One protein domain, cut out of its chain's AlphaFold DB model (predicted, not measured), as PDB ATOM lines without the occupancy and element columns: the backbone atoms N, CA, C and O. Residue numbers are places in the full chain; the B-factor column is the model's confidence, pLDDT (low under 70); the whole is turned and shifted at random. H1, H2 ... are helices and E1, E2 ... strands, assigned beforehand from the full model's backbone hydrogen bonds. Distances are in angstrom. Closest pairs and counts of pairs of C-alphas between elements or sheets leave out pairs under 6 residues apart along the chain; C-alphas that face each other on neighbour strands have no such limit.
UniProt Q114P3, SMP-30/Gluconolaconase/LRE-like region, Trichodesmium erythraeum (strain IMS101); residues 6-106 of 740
ATOM      1  N   THR A   6     112.392 137.473 160.118       95.62
ATOM      2  CA  THR A   6     113.155 138.549 160.767       95.62
ATOM      3  C   THR A   6     114.171 137.958 161.733       95.62
ATOM      4  O   THR A   6     113.968 136.850 162.226       95.62
ATOM      5  N   VAL A   7     115.258 138.684 162.014       96.25
ATOM      6  CA  VAL A   7     116.317 138.198 162.909       96.25
ATOM      7  C   VAL A   7     116.629 139.211 163.992       96.25
ATOM      8  O   VAL A   7     116.839 140.387 163.695       96.25
ATOM      9  N   THR A   8     116.735 138.722 165.222       95.56
ATOM     10  CA  THR A   8     117.290 139.456 166.362       95.56
ATOM     11  C   THR A   8     118.555 138.742 166.832       95.56
ATOM     12  O   THR A   8     118.514 137.538 167.078       95.56
ATOM     13  N   VAL A   9     119.680 139.450 166.956       95.12
ATOM     14  CA  VAL A   9     120.936 138.866 167.456       95.12
ATOM     15  C   VAL A   9     121.099 139.188 168.938       95.12
ATOM     16  O   VAL A   9     120.932 140.333 169.353       95.12
ATOM     17  N   ILE A  10     121.412 138.175 169.741       92.88
ATOM     18  CA  ILE A  10     121.646 138.289 171.181       92.88
ATOM     19  C   ILE A  10     123.055 137.782 171.470       92.88
ATOM     20  O   ILE A  10     123.466 136.743 170.954       92.88
ATOM     21  N   GLN A  11     123.772 138.515 172.324       82.62
ATOM     22  CA  GLN A  11     125.170 138.259 172.660       82.62
ATOM     23  C   GLN A  11     126.131 138.351 171.459       82.62
ATOM     24  O   GLN A  11     126.902 137.425 171.210       82.62
ATOM     25  N   GLU A  12     126.152 139.494 170.766       77.81
ATOM     26  CA  GLU A  12     127.032 139.726 169.610       77.81
ATOM     27  C   GLU A  12     128.508 139.357 169.859       77.81
ATOM     28  O   GLU A  12     129.034 139.409 170.985       77.81
ATOM     29  N   ILE A  13     129.177 138.959 168.776       67.44
ATOM     30  CA  ILE A  13     130.596 138.610 168.752       67.44
ATOM     31  C   ILE A  13     131.407 139.912 168.773       67.44
ATOM     32  O   ILE A  13     131.606 140.546 167.739       67.44
ATOM     33  N   ASN A  14     131.896 140.309 169.949       57.12
ATOM     34  CA  ASN A  14     132.966 141.303 170.044       57.12
ATOM     35  C   ASN A  14     134.315 140.602 169.843       57.12
ATOM     36  O   ASN A  14     134.518 139.495 170.336       57.12
ATOM     37  N   SER A  15     135.235 141.271 169.145       54.25
ATOM     38  CA  SER A  15     136.502 140.780 168.570       54.25
ATOM     39  C   SER A  15     137.546 140.175 169.532       54.25
ATOM     40  O   SER A  15     138.705 140.023 169.152       54.25
ATOM     41  N   ALA A  16     137.168 139.812 170.760       54.81
ATOM     42  CA  ALA A  16     138.047 139.223 171.765       54.81
ATOM     43  C   ALA A  16     137.758 137.741 172.089       54.81
ATOM     44  O   ALA A  16     138.675 137.085 172.562       54.81
ATOM     45  N   ASN A  17     136.556 137.200 171.821       59.75
ATOM     46  CA  ASN A  17     136.218 135.783 172.064       59.75
ATOM     47  C   ASN A  17     135.318 135.220 170.946       59.75
ATOM     48  O   ASN A  17     134.265 135.792 170.656       59.75
ATOM     49  N   GLU A  18     135.700 134.084 170.353       79.81
ATOM     50  CA  GLU A  18     134.858 133.333 169.408       79.81
ATOM     51  C   GLU A  18     133.678 132.694 170.161       79.81
ATOM     52  O   GLU A  18     133.865 131.784 170.966       79.81
ATOM     53  N   LYS A  19     132.456 133.190 169.928       90.62
ATOM     54  CA  LYS A  19     131.219 132.584 170.445       90.62
ATOM     55  C   LYS A  19     130.657 131.577 169.451       90.62
ATOM     56  O   LYS A  19     130.811 131.749 168.244       90.62
ATOM     57  N   ILE A  20     129.943 130.573 169.951       95.12
ATOM     58  CA  ILE A  20     129.300 129.540 169.134       95.12
ATOM     59  C   ILE A  20     128.048 130.132 168.462       95.12
ATOM     60  O   ILE A  20     127.132 130.549 169.177       95.12
ATOM     61  N   PRO A  21     127.967 130.173 167.121       96.50
ATOM     62  CA  PRO A  21     126.820 130.734 166.417       96.50
ATOM     63  C   PRO A  21     125.631 129.759 166.433       96.50
ATOM     64  O   PRO A  21     125.681 128.659 165.873       96.50
ATOM     65  N   VAL A  22     124.542 130.179 167.083       98.19
ATOM     66  CA  VAL A  22     123.306 129.408 167.271       98.19
ATOM     67  C   VAL A  22     122.173 130.049 166.480       98.19
ATOM     68  O   VAL A  22     121.873 131.224 166.678       98.19
ATOM     69  N   LEU A  23     121.480 129.282 165.643       98.50
ATOM     70  CA  LEU A  23     120.198 129.690 165.076       98.50
ATOM     71  C   LEU A  23     119.073 129.241 166.011       98.50
ATOM     72  O   LEU A  23     118.778 128.051 166.092       98.50
ATOM     73  N   ALA A  24     118.441 130.181 166.710       97.94
ATOM     74  CA  ALA A  24     117.272 129.899 167.540       97.94
ATOM     75  C   ALA A  24     115.998 130.111 166.715       97.94
ATOM     76  O   ALA A  24     115.728 131.223 166.261       97.94
ATOM     77  N   LEU A  25     115.222 129.049 166.505       97.56
ATOM     78  CA  LEU A  25     114.035 129.070 165.651       97.56
ATOM     79  C   LEU A  25     112.777 129.375 166.467       97.56
ATOM     80  O   LEU A  25     112.387 128.584 167.322       97.56
ATOM     81  N   LEU A  26     112.119 130.497 166.158       95.75
ATOM     82  CA  LEU A  26     110.879 130.951 166.802       95.75
ATOM     83  C   LEU A  26     110.945 130.976 168.352       95.75
ATOM     84  O   LEU A  26     109.999 130.501 168.993       95.75
ATOM     85  N   PRO A  27     112.025 131.504 168.974       94.50
ATOM     86  CA  PRO A  27     112.147 131.510 170.428       94.50
ATOM     87  C   PRO A  27     111.104 132.432 171.063       94.50
ATOM     88  O   PRO A  27     110.774 133.497 170.536       94.50
ATOM     89  N   SER A  28     110.616 132.042 172.236       89.62
ATOM     90  CA  SER A  28     109.761 132.892 173.062       89.62
ATOM     91  C   SER A  28     110.524 134.087 173.643       89.62
ATOM     92  O   SER A  28     111.748 134.072 173.763       89.62
ATOM     93  N   GLU A  29     109.801 135.119 174.084       87.81
ATOM     94  CA  GLU A  29     110.417 136.264 174.774       87.81
ATOM     95  C   GLU A  29     111.150 135.847 176.060       87.81
ATOM     96  O   GLU A  29     112.233 136.356 176.346       87.81
ATOM     97  N   ASN A  30     110.616 134.866 176.795       86.38
ATOM     98  CA  ASN A  30     111.271 134.319 177.986       86.38
ATOM     99  C   ASN A  30     112.600 133.633 177.633       86.38
ATOM    100  O   ASN A  30     113.581 133.773 178.362       86.38
ATOM    101  N   GLU A  31     112.668 132.927 176.503       91.31
ATOM    102  CA  GLU A  31     113.917 132.324 176.030       91.31
ATOM    103  C   GLU A  31     114.923 133.374 175.567       91.31
ATOM    104  O   GLU A  31     116.094 133.264 175.907       91.31
ATOM    105  N   LYS A  32     114.493 134.436 174.878       92.38
ATOM    106  CA  LYS A  32     115.389 135.550 174.514       92.38
ATOM    107  C   LYS A  32     116.010 136.213 175.750       92.38
ATOM    108  O   LYS A  32     117.202 136.528 175.761       92.38
ATOM    109  N   GLN A  33     115.223 136.394 176.812       91.00
ATOM    110  CA  GLN A  33     115.729 136.877 178.100       91.00
ATOM    111  C   GLN A  33     116.716 135.882 178.721       91.00
ATOM    112  O   GLN A  33     117.801 136.282 179.146       91.00
ATOM    113  N   LEU A  34     116.386 134.587 178.710       90.81
ATOM    114  CA  LEU A  34     117.268 133.523 179.193       90.81
ATOM    115  C   LEU A  34     118.607 133.501 178.440       90.81
ATOM    116  O   LEU A  34     119.660 133.423 179.071       90.81
ATOM    117  N   PHE A  35     118.583 133.633 177.113       94.00
ATOM    118  CA  PHE A  35     119.774 133.686 176.264       94.00
ATOM    119  C   PHE A  35     120.683 134.865 176.587       94.00
ATOM    120  O   PHE A  35     121.854 134.825 176.245       94.00
ATOM    121  N   SER A  36     120.190 135.908 177.254       90.88
ATOM    122  CA  SER A  36     121.011 137.046 177.688       90.88
ATOM    123  C   SER A  36     121.710 136.807 179.034       90.88
ATOM    124  O   SER A  36     122.490 137.649 179.478       90.88
ATOM    125  N   SER A  37     121.433 135.684 179.705       90.00
ATOM    126  CA  SER A  37     122.004 135.371 181.016       90.00
ATOM    127  C   SER A  37     123.449 134.837 180.927       90.00
ATOM    128  O   SER A  37     123.851 134.294 179.893       90.00
ATOM    129  N   PRO A  38     124.245 134.953 182.012       89.81
ATOM    130  CA  PRO A  38     125.651 134.530 182.028       89.81
ATOM    131  C   PRO A  38     125.885 133.056 181.667       89.81
ATOM    132  O   PRO A  38     126.918 132.735 181.075       89.81
ATOM    133  N   ASP A  39     124.916 132.181 181.961       89.44
ATOM    134  CA  ASP A  39     124.958 130.740 181.669       89.44
ATOM    135  C   ASP A  39     125.118 130.435 180.169       89.44
ATOM    136  O   ASP A  39     125.574 129.352 179.802       89.44
ATOM    137  N   PHE A  40     124.765 131.387 179.299       94.00
ATOM    138  CA  PHE A  40     124.822 131.235 177.847       94.00
ATOM    139  C   PHE A  40     125.881 132.129 177.191       94.00
ATOM    140  O   PHE A  40     125.848 132.304 175.980       94.00
ATOM    141  N   SER A  41     126.811 132.693 177.970       91.50
ATOM    142  CA  SER A  41     127.844 133.640 177.504       91.50
ATOM    143  C   SER A  41     128.757 133.124 176.374       91.50
ATOM    144  O   SER A  41     129.372 133.921 175.660       91.50
ATOM    145  N   GLU A  42     128.837 131.801 176.203       92.88
ATOM    146  CA  GLU A  42     129.600 131.119 175.146       92.88
ATOM    147  C   GLU A  42     128.904 131.142 173.771       92.88
ATOM    148  O   GLU A  42     129.520 130.777 172.768       92.88
ATOM    149  N   TYR A  43     127.633 131.548 173.697       95.25
ATOM    150  CA  TYR A  43     126.802 131.441 172.496       95.25
ATOM    151  C   TYR A  43     126.449 132.815 171.917       95.25
ATOM    152  O   TYR A  43     126.230 133.780 172.641       95.25
ATOM    153  N   CYS A  44     126.348 132.898 170.592       95.94
ATOM    154  CA  CYS A  44     125.771 134.032 169.874       95.94
ATOM    155  C   CYS A  44     124.463 133.568 169.234       95.94
ATOM    156  O   CYS A  44     124.480 132.733 168.328       95.94
ATOM    157  N   PHE A  45     123.325 134.072 169.714       97.69
ATOM    158  CA  PHE A  45     122.013 133.616 169.259       97.69
ATOM    159  C   PHE A  45     121.485 134.504 168.143       97.69
ATOM    160  O   PHE A  45     121.237 135.690 168.340       97.69
ATOM    161  N   HIS A  46     121.227 133.897 166.995       97.75
ATOM    162  CA  HIS A  46     120.501 134.476 165.880       97.75
ATOM    163  C   HIS A  46     119.050 133.996 165.971       97.75
ATOM    164  O   HIS A  46     118.715 132.889 165.549       97.75
ATOM    165  N   CYS A  47     118.195 134.801 166.597       97.56
ATOM    166  CA  CYS A  47     116.792 134.478 166.830       97.56
ATOM    167  C   CYS A  47     115.987 134.753 165.561       97.56
ATOM    168  O   CYS A  47     115.754 135.913 165.224       97.56
ATOM    169  N   LEU A  48     115.583 133.693 164.862       97.62
ATOM    170  CA  LEU A  48     114.820 133.766 163.624       97.62
ATOM    171  C   LEU A  48     113.319 133.703 163.917       97.62
ATOM    172  O   LEU A  48     112.832 132.750 164.527       97.62
ATOM    173  N   GLU A  49     112.575 134.703 163.461       95.88
ATOM    174  CA  GLU A  49     111.170 134.912 163.811       95.88
ATOM    175  C   GLU A  49     110.301 135.100 162.569       95.88
ATOM    176  O   GLU A  49     110.773 135.571 161.535       95.88
ATOM    177  N   TYR A  50     109.012 134.776 162.677       95.31
ATOM    178  CA  TYR A  50     108.034 135.012 161.618       95.31
ATOM    179  C   TYR A  50     106.843 135.777 162.196       95.31
ATOM    180  O   TYR A  50     106.037 135.229 162.939       95.31
ATOM    181  N   SER A  51     106.703 137.053 161.836       91.81
ATOM    182  CA  SER A  51     105.667 137.954 162.370       91.81
ATOM    183  C   SER A  51     104.221 137.457 162.194       91.81
ATOM    184  O   SER A  51     103.347 137.828 162.985       91.81
ATOM    185  N   SER A  52     103.971 136.605 161.193       93.56
ATOM    186  CA  SER A  52     102.670 135.974 160.942       93.56
ATOM    187  C   SER A  52     102.390 134.732 161.797       93.56
ATOM    188  O   SER A  52     101.273 134.224 161.748       93.56
ATOM    189  N   LEU A  53     103.349 134.250 162.592       92.44
ATOM    190  CA  LEU A  53     103.227 133.038 163.400       92.44
ATOM    191  C   LEU A  53     103.638 133.301 164.854       92.44
ATOM    192  O   LEU A  53     104.778 133.649 165.145       92.44
ATOM    193  N   LYS A  54     102.716 133.063 165.787       86.88
ATOM    194  CA  LYS A  54     103.022 132.939 167.220       86.88
ATOM    195  C   LYS A  54     103.066 131.458 167.585       86.88
ATOM    196  O   LYS A  54     102.237 130.708 167.083       86.88
ATOM    197  N   THR A  55     103.960 131.051 168.484       80.19
ATOM    198  CA  THR A  55     104.119 129.651 168.925       80.19
ATOM    199  C   THR A  55     103.480 129.338 170.286       80.19
ATOM    200  O   THR A  55     103.278 128.165 170.588       80.19
ATOM    201  N   ILE A  56     103.126 130.347 171.102       75.81
ATOM    202  CA  ILE A  56     102.623 130.154 172.481       75.81
ATOM    203  C   ILE A  56     101.439 131.088 172.831       75.81
ATOM    204  O   ILE A  56     101.631 132.295 173.030       75.81
ATOM    205  N   PRO A  57     100.211 130.557 172.949       74.75
ATOM    206  CA  PRO A  57      99.775 129.387 172.189       74.75
ATOM    207  C   PRO A  57      99.916 129.653 170.672       74.75
ATOM    208  O   PRO A  57      99.993 130.822 170.254       74.75
ATOM    209  N   PRO A  58      99.965 128.601 169.836       83.19
ATOM    210  CA  PRO A  58     100.041 128.748 168.391       83.19
ATOM    211  C   PRO A  58      98.909 129.614 167.830       83.19
ATOM    212  O   PRO A  58      97.738 129.388 168.119       83.19
ATOM    213  N   SER A  59      99.242 130.622 167.025       88.75
ATOM    214  CA  SER A  59      98.238 131.430 166.317       88.75
ATOM    215  C   SER A  59      98.799 132.063 165.052       88.75
ATOM    216  O   SER A  59      99.979 132.415 164.985       88.75
ATOM    217  N   LEU A  60      97.930 132.219 164.053       92.31
ATOM    218  CA  LEU A  60      98.279 132.738 162.735       92.31
ATOM    219  C   LEU A  60      97.763 134.172 162.560       92.31
ATOM    220  O   LEU A  60      96.587 134.454 162.790       92.31
ATOM    221  N   LYS A  61      98.629 135.078 162.101       91.00
ATOM    222  CA  LYS A  61      98.277 136.434 161.651       91.00
ATOM    223  C   LYS A  61      98.349 136.483 160.124       91.00
ATOM    224  O   LYS A  61      99.249 137.090 159.543       91.00
ATOM    225  N   GLY A  62      97.394 135.802 159.493       90.25
ATOM    226  CA  GLY A  62      97.326 135.615 158.042       90.25
ATOM    227  C   GLY A  62      98.018 134.332 157.559       90.25
ATOM    228  O   GLY A  62      98.393 133.493 158.378       90.25
ATOM    229  N   PRO A  63      98.157 134.151 156.231       90.00
ATOM    230  CA  PRO A  63      98.794 132.973 155.650       90.00
ATOM    231  C   PRO A  63     100.267 132.844 156.062       90.00
ATOM    232  O   PRO A  63     101.028 133.808 155.976       90.00
ATOM    233  N   VAL A  64     100.674 131.639 156.464       94.81
ATOM    234  CA  VAL A  64     102.047 131.315 156.876       94.81
ATOM    235  C   VAL A  64     102.652 130.326 155.885       94.81
ATOM    236  O   VAL A  64     102.072 129.276 155.621       94.81
ATOM    237  N   ASN A  65     103.830 130.651 155.348       95.44
ATOM    238  CA  ASN A  65     104.575 129.779 154.441       95.44
ATOM    239  C   ASN A  65     105.837 129.239 155.132       95.44
ATOM    240  O   ASN A  65     106.886 129.885 155.135       95.44
ATOM    241  N   LEU A  66     105.732 128.044 155.721       96.38
ATOM    242  CA  LEU A  66     106.855 127.405 156.415       96.38
ATOM    243  C   LEU A  66     107.979 126.971 155.464       96.38
ATOM    244  O   LEU A  66     109.135 126.970 155.876       96.38
ATOM    245  N   VAL A  67     107.678 126.668 154.195       97.38
ATOM    246  CA  VAL A  67     108.704 126.348 153.187       97.38
ATOM    247  C   VAL A  67     109.604 127.560 152.948       97.38
ATOM    248  O   VAL A  67     110.827 127.451 153.022       97.38
ATOM    249  N   ALA A  68     109.010 128.740 152.745       97.12
ATOM    250  CA  ALA A  68     109.758 129.990 152.606       97.12
ATOM    251  C   ALA A  68     110.568 130.319 153.870       97.12
ATOM    252  O   ALA A  68     111.703 130.776 153.764       97.12
ATOM    253  N   PHE A  69     110.018 130.042 155.057       97.94
ATOM    254  CA  PHE A  69     110.735 130.240 156.316       97.94
ATOM    255  C   PHE A  69     111.936 129.290 156.462       97.94
ATOM    256  O   PHE A  69     113.006 129.729 156.874       97.94
ATOM    257  N   CYS A  70     111.812 128.021 156.056       98.25
ATOM    258  CA  CYS A  70     112.941 127.084 156.021       98.25
ATOM    259  C   CYS A  70     114.029 127.544 155.045       98.25
ATOM    260  O   CYS A  70     115.210 127.499 155.377       98.25
ATOM    261  N   GLN A  71     113.645 128.036 153.862       97.94
ATOM    262  CA  GLN A  71     114.591 128.589 152.887       97.94
ATOM    263  C   GLN A  71     115.352 129.796 153.451       97.94
ATOM    264  O   GLN A  71     116.572 129.875 153.303       97.94
ATOM    265  N   ASP A  72     114.650 130.712 154.127       98.25
ATOM    266  CA  ASP A  72     115.268 131.845 154.819       98.25
ATOM    267  C   ASP A  72     116.221 131.372 155.929       98.25
ATOM    268  O   ASP A  72     117.344 131.867 156.014       98.25
ATOM    269  N   ALA A  73     115.812 130.391 156.739       98.31
ATOM    270  CA  ALA A  73     116.623 129.826 157.816       98.31
ATOM    271  C   ALA A  73     117.914 129.177 157.299       98.31
ATOM    272  O   ALA A  73     118.989 129.462 157.822       98.31
ATOM    273  N   ILE A  74     117.827 128.367 156.240       98.44
ATOM    274  CA  ILE A  74     118.974 127.719 155.587       98.44
ATOM    275  C   ILE A  74     119.940 128.772 155.031       98.44
ATOM    276  O   ILE A  74     121.133 128.742 155.332       98.44
ATOM    277  N   ALA A  75     119.434 129.737 154.256       97.94
ATOM    278  CA  ALA A  75     120.261 130.779 153.645       97.94
ATOM    279  C   ALA A  75     120.924 131.685 154.698       97.94
ATOM    280  O   ALA A  75     122.099 132.056 154.579       97.94
ATOM    281  N   TYR A  76     120.186 132.034 155.753       98.00
ATOM    282  CA  TYR A  76     120.725 132.805 156.866       98.00
ATOM    283  C   TYR A  76     121.809 132.018 157.607       98.00
ATOM    284  O   TYR A  76     122.901 132.542 157.829       98.00
ATOM    285  N   ALA A  77     121.546 130.745 157.913       97.69
ATOM    286  CA  ALA A  77     122.486 129.882 158.612       97.69
ATOM    287  C   ALA A  77     123.807 129.705 157.854       97.69
ATOM    288  O   ALA A  77     124.875 129.820 158.452       97.69
ATOM    289  N   GLN A  78     123.741 129.514 156.533       96.69
ATOM    290  CA  GLN A  78     124.926 129.428 155.676       96.69
ATOM    291  C   GLN A  78     125.739 130.725 155.678       96.69
ATOM    292  O   GLN A  78     126.959 130.687 155.821       96.69
ATOM    293  N   SER A  79     125.073 131.874 155.532       95.69
ATOM    294  CA  SER A  79     125.746 133.179 155.444       95.69
ATOM    295  C   SER A  79     126.368 133.656 156.760       95.69
ATOM    296  O   SER A  79     127.284 134.472 156.723       95.69
ATOM    297  N   HIS A  80     125.900 133.144 157.901       94.69
ATOM    298  CA  HIS A  80     126.390 133.504 159.238       94.69
ATOM    299  C   HIS A  80     127.166 132.368 159.915       94.69
ATOM    300  O   HIS A  80     127.447 132.447 161.108       94.69
ATOM    301  N   HIS A  81     127.517 131.321 159.159       95.06
ATOM    302  CA  HIS A  81     128.297 130.178 159.636       95.06
ATOM    303  C   HIS A  81     127.719 129.529 160.903       95.06
ATOM    304  O   HIS A  81     128.461 129.149 161.804       95.06
ATOM    305  N   ILE A  82     126.390 129.405 160.977       96.88
ATOM    306  CA  ILE A  82     125.709 128.750 162.097       96.88
ATOM    307  C   ILE A  82     126.183 127.299 162.222       96.88
ATOM    308  O   ILE A  82     126.216 126.562 161.238       96.88
ATOM    309  N   THR A  83     126.473 126.877 163.453       96.62
ATOM    310  CA  THR A  83     126.906 125.505 163.767       96.62
ATOM    311  C   THR A  83     125.918 124.749 164.651       96.62
ATOM    312  O   THR A  83     126.063 123.544 164.829       96.62
ATOM    313  N   VAL A  84     124.928 125.438 165.230       98.06
ATOM    314  CA  VAL A  84     123.956 124.873 166.179       98.06
ATOM    315  C   VAL A  84     122.561 125.396 165.859       98.06
ATOM    316  O   VAL A  84     122.387 126.597 165.662       98.06
ATOM    317  N   VAL A  85     121.554 124.521 165.859       98.44
ATOM    318  CA  VAL A  85     120.144 124.908 165.700       98.44
ATOM    319  C   VAL A  85     119.395 124.620 166.996       98.44
ATOM    320  O   VAL A  85     119.352 123.481 167.454       98.44
ATOM    321  N   TYR A  86     118.812 125.654 167.597       97.88
ATOM    322  CA  TYR A  86     118.027 125.557 168.824       97.88
ATOM    323  C   TYR A  86     116.527 125.637 168.518       97.88
ATOM    324  O   TYR A  86     116.077 126.505 167.764       97.88
ATOM    325  N   TYR A  87     115.755 124.760 169.156       96.12
ATOM    326  CA  TYR A  87     114.298 124.693 169.081       96.12
ATOM    327  C   TYR A  87     113.717 124.241 170.426       96.12
ATOM    328  O   TYR A  87     114.350 123.497 171.177       96.12
ATOM    329  N   SER A  88     112.484 124.649 170.709       92.81
ATOM    330  CA  SER A  88     111.782 124.312 171.958       92.81
ATOM    331  C   SER A  88     110.286 124.029 171.778       92.81
ATOM    332  O   SER A  88     109.629 123.596 172.722       92.81
ATOM    333  N   PHE A  89     109.756 124.188 170.560       91.50
ATOM    334  CA  PHE A  89     108.357 123.934 170.188       91.50
ATOM    335  C   PHE A  89     108.250 123.022 168.960       91.50
ATOM    336  O   PHE A  89     109.194 122.915 168.175       91.50
ATOM    337  N   ASP A  90     107.082 122.416 168.746       92.38
ATOM    338  CA  ASP A  90     106.878 121.423 167.678       92.38
ATOM    339  C   ASP A  90     107.123 121.998 166.273       92.38
ATOM    340  O   ASP A  90     107.863 121.423 165.478       92.38
ATOM    341  N   ILE A  91     106.601 123.199 165.984       94.00
ATOM    342  CA  ILE A  91     106.826 123.861 164.685       94.00
ATOM    343  C   ILE A  91     108.313 124.185 164.489       94.00
ATOM    344  O   ILE A  91     108.865 123.947 163.416       94.00
ATOM    345  N   SER A  92     108.984 124.704 165.525       94.56
ATOM    346  CA  SER A  92     110.424 124.992 165.455       94.56
ATOM    347  C   SER A  92     111.261 123.726 165.262       94.56
ATOM    348  O   SER A  92     112.287 123.785 164.597       94.56
ATOM    349  N   ASN A  93     110.807 122.586 165.788       96.19
ATOM    350  CA  ASN A  93     111.470 121.295 165.644       96.19
ATOM    351  C   ASN A  93     111.363 120.743 164.210       96.19
ATOM    352  O   ASN A  93     112.373 120.314 163.658       96.19
ATOM    353  N   LEU A  94     110.194 120.858 163.565       96.69
ATOM    354  CA  LEU A  94     110.027 120.527 162.140       96.69
ATOM    355  C   LEU A  94     110.988 121.327 161.252       96.69
ATOM    356  O   LEU A  94     111.668 120.769 160.391       96.69
ATOM    357  N   ILE A  95     111.071 122.640 161.489       97.69
ATOM    358  CA  ILE A  95     111.981 123.529 160.757       97.69
ATOM    359  C   ILE A  95     113.436 123.152 161.058       97.69
ATOM    360  O   ILE A  95     114.248 123.076 160.139       97.69
ATOM    361  N   ALA A  96     113.768 122.881 162.325       98.12
ATOM    362  CA  ALA A  96     115.112 122.485 162.730       98.12
ATOM    363  C   ALA A  96     115.573 121.211 162.019       98.12
ATOM    364  O   ALA A  96     116.691 121.186 161.516       98.12
ATOM    365  N   ALA A  97     114.714 120.192 161.914       98.31
ATOM    366  CA  ALA A  97     115.040 118.953 161.216       98.31
ATOM    367  C   ALA A  97     115.393 119.204 159.737       98.31
ATOM    368  O   ALA A  97     116.402 118.697 159.248       98.31
ATOM    369  N   VAL A  98     114.629 120.060 159.044       98.44
ATOM    370  CA  VAL A  98     114.917 120.462 157.653       98.44
ATOM    371  C   VAL A  98     116.238 121.230 157.549       98.44
ATOM    372  O   VAL A  98     117.061 120.925 156.684       98.44
ATOM    373  N   VAL A  99     116.465 122.212 158.429       98.44
ATOM    374  CA  VAL A  99     117.697 123.018 158.435       98.44
ATOM    375  C   VAL A  99     118.917 122.137 158.710       98.44
ATOM    376  O   VAL A  99     119.896 122.207 157.966       98.44
ATOM    377  N   CYS A 100     118.857 121.278 159.732       98.25
ATOM    378  CA  CYS A 100     119.956 120.387 160.089       98.25
ATOM    379  C   CYS A 100     120.267 119.396 158.966       98.25
ATOM    380  O   CYS A 100     121.432 119.250 158.602       98.25
ATOM    381  N   GLN A 101     119.249 118.782 158.357       97.12
ATOM    382  CA  GLN A 101     119.441 117.860 157.239       97.12
ATOM    383  C   GLN A 101     120.054 118.556 156.013       97.12
ATOM    384  O   GLN A 101     120.957 118.005 155.386       97.12
ATOM    385  N   ASN A 102     119.605 119.770 155.673       97.81
ATOM    386  CA  ASN A 102     120.117 120.501 154.509       97.81
ATOM    387  C   ASN A 102     121.570 120.969 154.691       97.81
ATOM    388  O   ASN A 102     122.341 120.992 153.733       97.81
ATOM    389  N   LEU A 103     121.941 121.328 155.921       97.56
ATOM    390  CA  LEU A 103     123.261 121.861 156.258       97.56
ATOM    391  C   LEU A 103     124.217 120.824 156.851       97.56
ATOM    392  O   LEU A 103     125.343 121.171 157.200       97.56
ATOM    393  N   ASN A 104     123.785 119.564 156.954       97.00
ATOM    394  CA  ASN A 104     124.526 118.487 157.607       97.00
ATOM    395  C   ASN A 104     124.961 118.855 159.045       97.00
ATOM    396  O   ASN A 104     126.087 118.578 159.461       97.00
ATOM    397  N   LEU A 105     124.069 119.520 159.788       97.69
ATOM    398  CA  LEU A 105     124.237 119.828 161.211       97.69
ATOM    399  C   LEU A 105     123.635 118.713 162.072       97.69
ATOM    400  O   LEU A 105     122.789 117.941 161.623       97.69
ATOM    401  N   PHE A 106     124.061 118.639 163.331       97.62
ATOM    402  CA  PHE A 106     123.562 117.640 164.272       97.62
ATOM    403  C   PHE A 106     122.103 117.934 164.665       97.62
ATOM    404  O   PHE A 106     121.765 119.060 165.031       97.62
TER     405      PHE A 106
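This is residues 6 to 106 of the 740 residues of the protein "SMP-30/Gluconolaconase/LRE-like region" of Trichodesmium erythraeum (strain IMS101) (UniProt Q114P3). A twisted sheet of four strands is the core, with the long helices H2 and H3 packed over one face and the short helix H1 over the other. At one end of the longest axis is the small hairpin E4 and E5, and at the other is the loop between E1 and E2. The printed part has 101 residues with three named helices and six named strands, in the order E1 E2 H1 E3 E4 E5 H2 E6 H3. The larger sheet runs E1 E3 E2 E6 and is mixed, and the class is mixed, helices and strands. The whole is compact, with a radius of gyration of the C-alphas of 13.3 A and spans of 43 by 29 by 20 A.

E1, residues 6 to 10, is an edge strand and antiparallel to E3, residues 43 to 49, with N 8 and O 47 3.0 A apart, within hydrogen-bond range. E2, residues 20 to 25, is parallel to E3, with N 22 and O 44 at 2.8 A. H1, residues 29 to 35, lies over E3 at a height over the sheet of 9.8 A; its closest C-alphas to E3 are those of Phe 35 and Phe 45, 7.4 A. E2, H1 and E3 form a strand-helix-strand unit, two parallel neighbour strands with a helix between them along the chain, and its crossover is right-handed. E4, residues 53 to 55, and E5, residues 58 to 60, form a hairpin, with N 54 and O 59 at 2.9 A; both are apart from E1, E2 and E3. H2, residues 66 to 79, lies over E3 and E2 on the face opposite to H1, at a height of 9.4 A. E6, residues 84 to 86, is the other edge strand, parallel to E2, with N 23 and O 84 at 2.8 A. H3, residues 90 to 103, lies over E6 on the same face as H2, at a height of 8.6 A. H2 and H3 touch at a steep tilt of 47 degrees, the same way; their closest C-alphas are those of Ile 74 and Val 99, 5.6 A. In H1, H2 and H3 every O i to N i+4 pair is within hydrogen-bond range.

E1 begins at C-alpha 6, (113.155, 138.549, 160.767). E3 is 18.2 A long, H2 19.8 A and H3 20.0 A. H3 ends at C-alpha 103, (123.261, 121.861, 156.258).

The two C-alphas farthest apart are those of Ala 16 and Gly 62, 43.1 A. The printed part has no cut, and no link is long. Mean pLDDT of the printed part is 92.1; residues 13 to 17 are under 70.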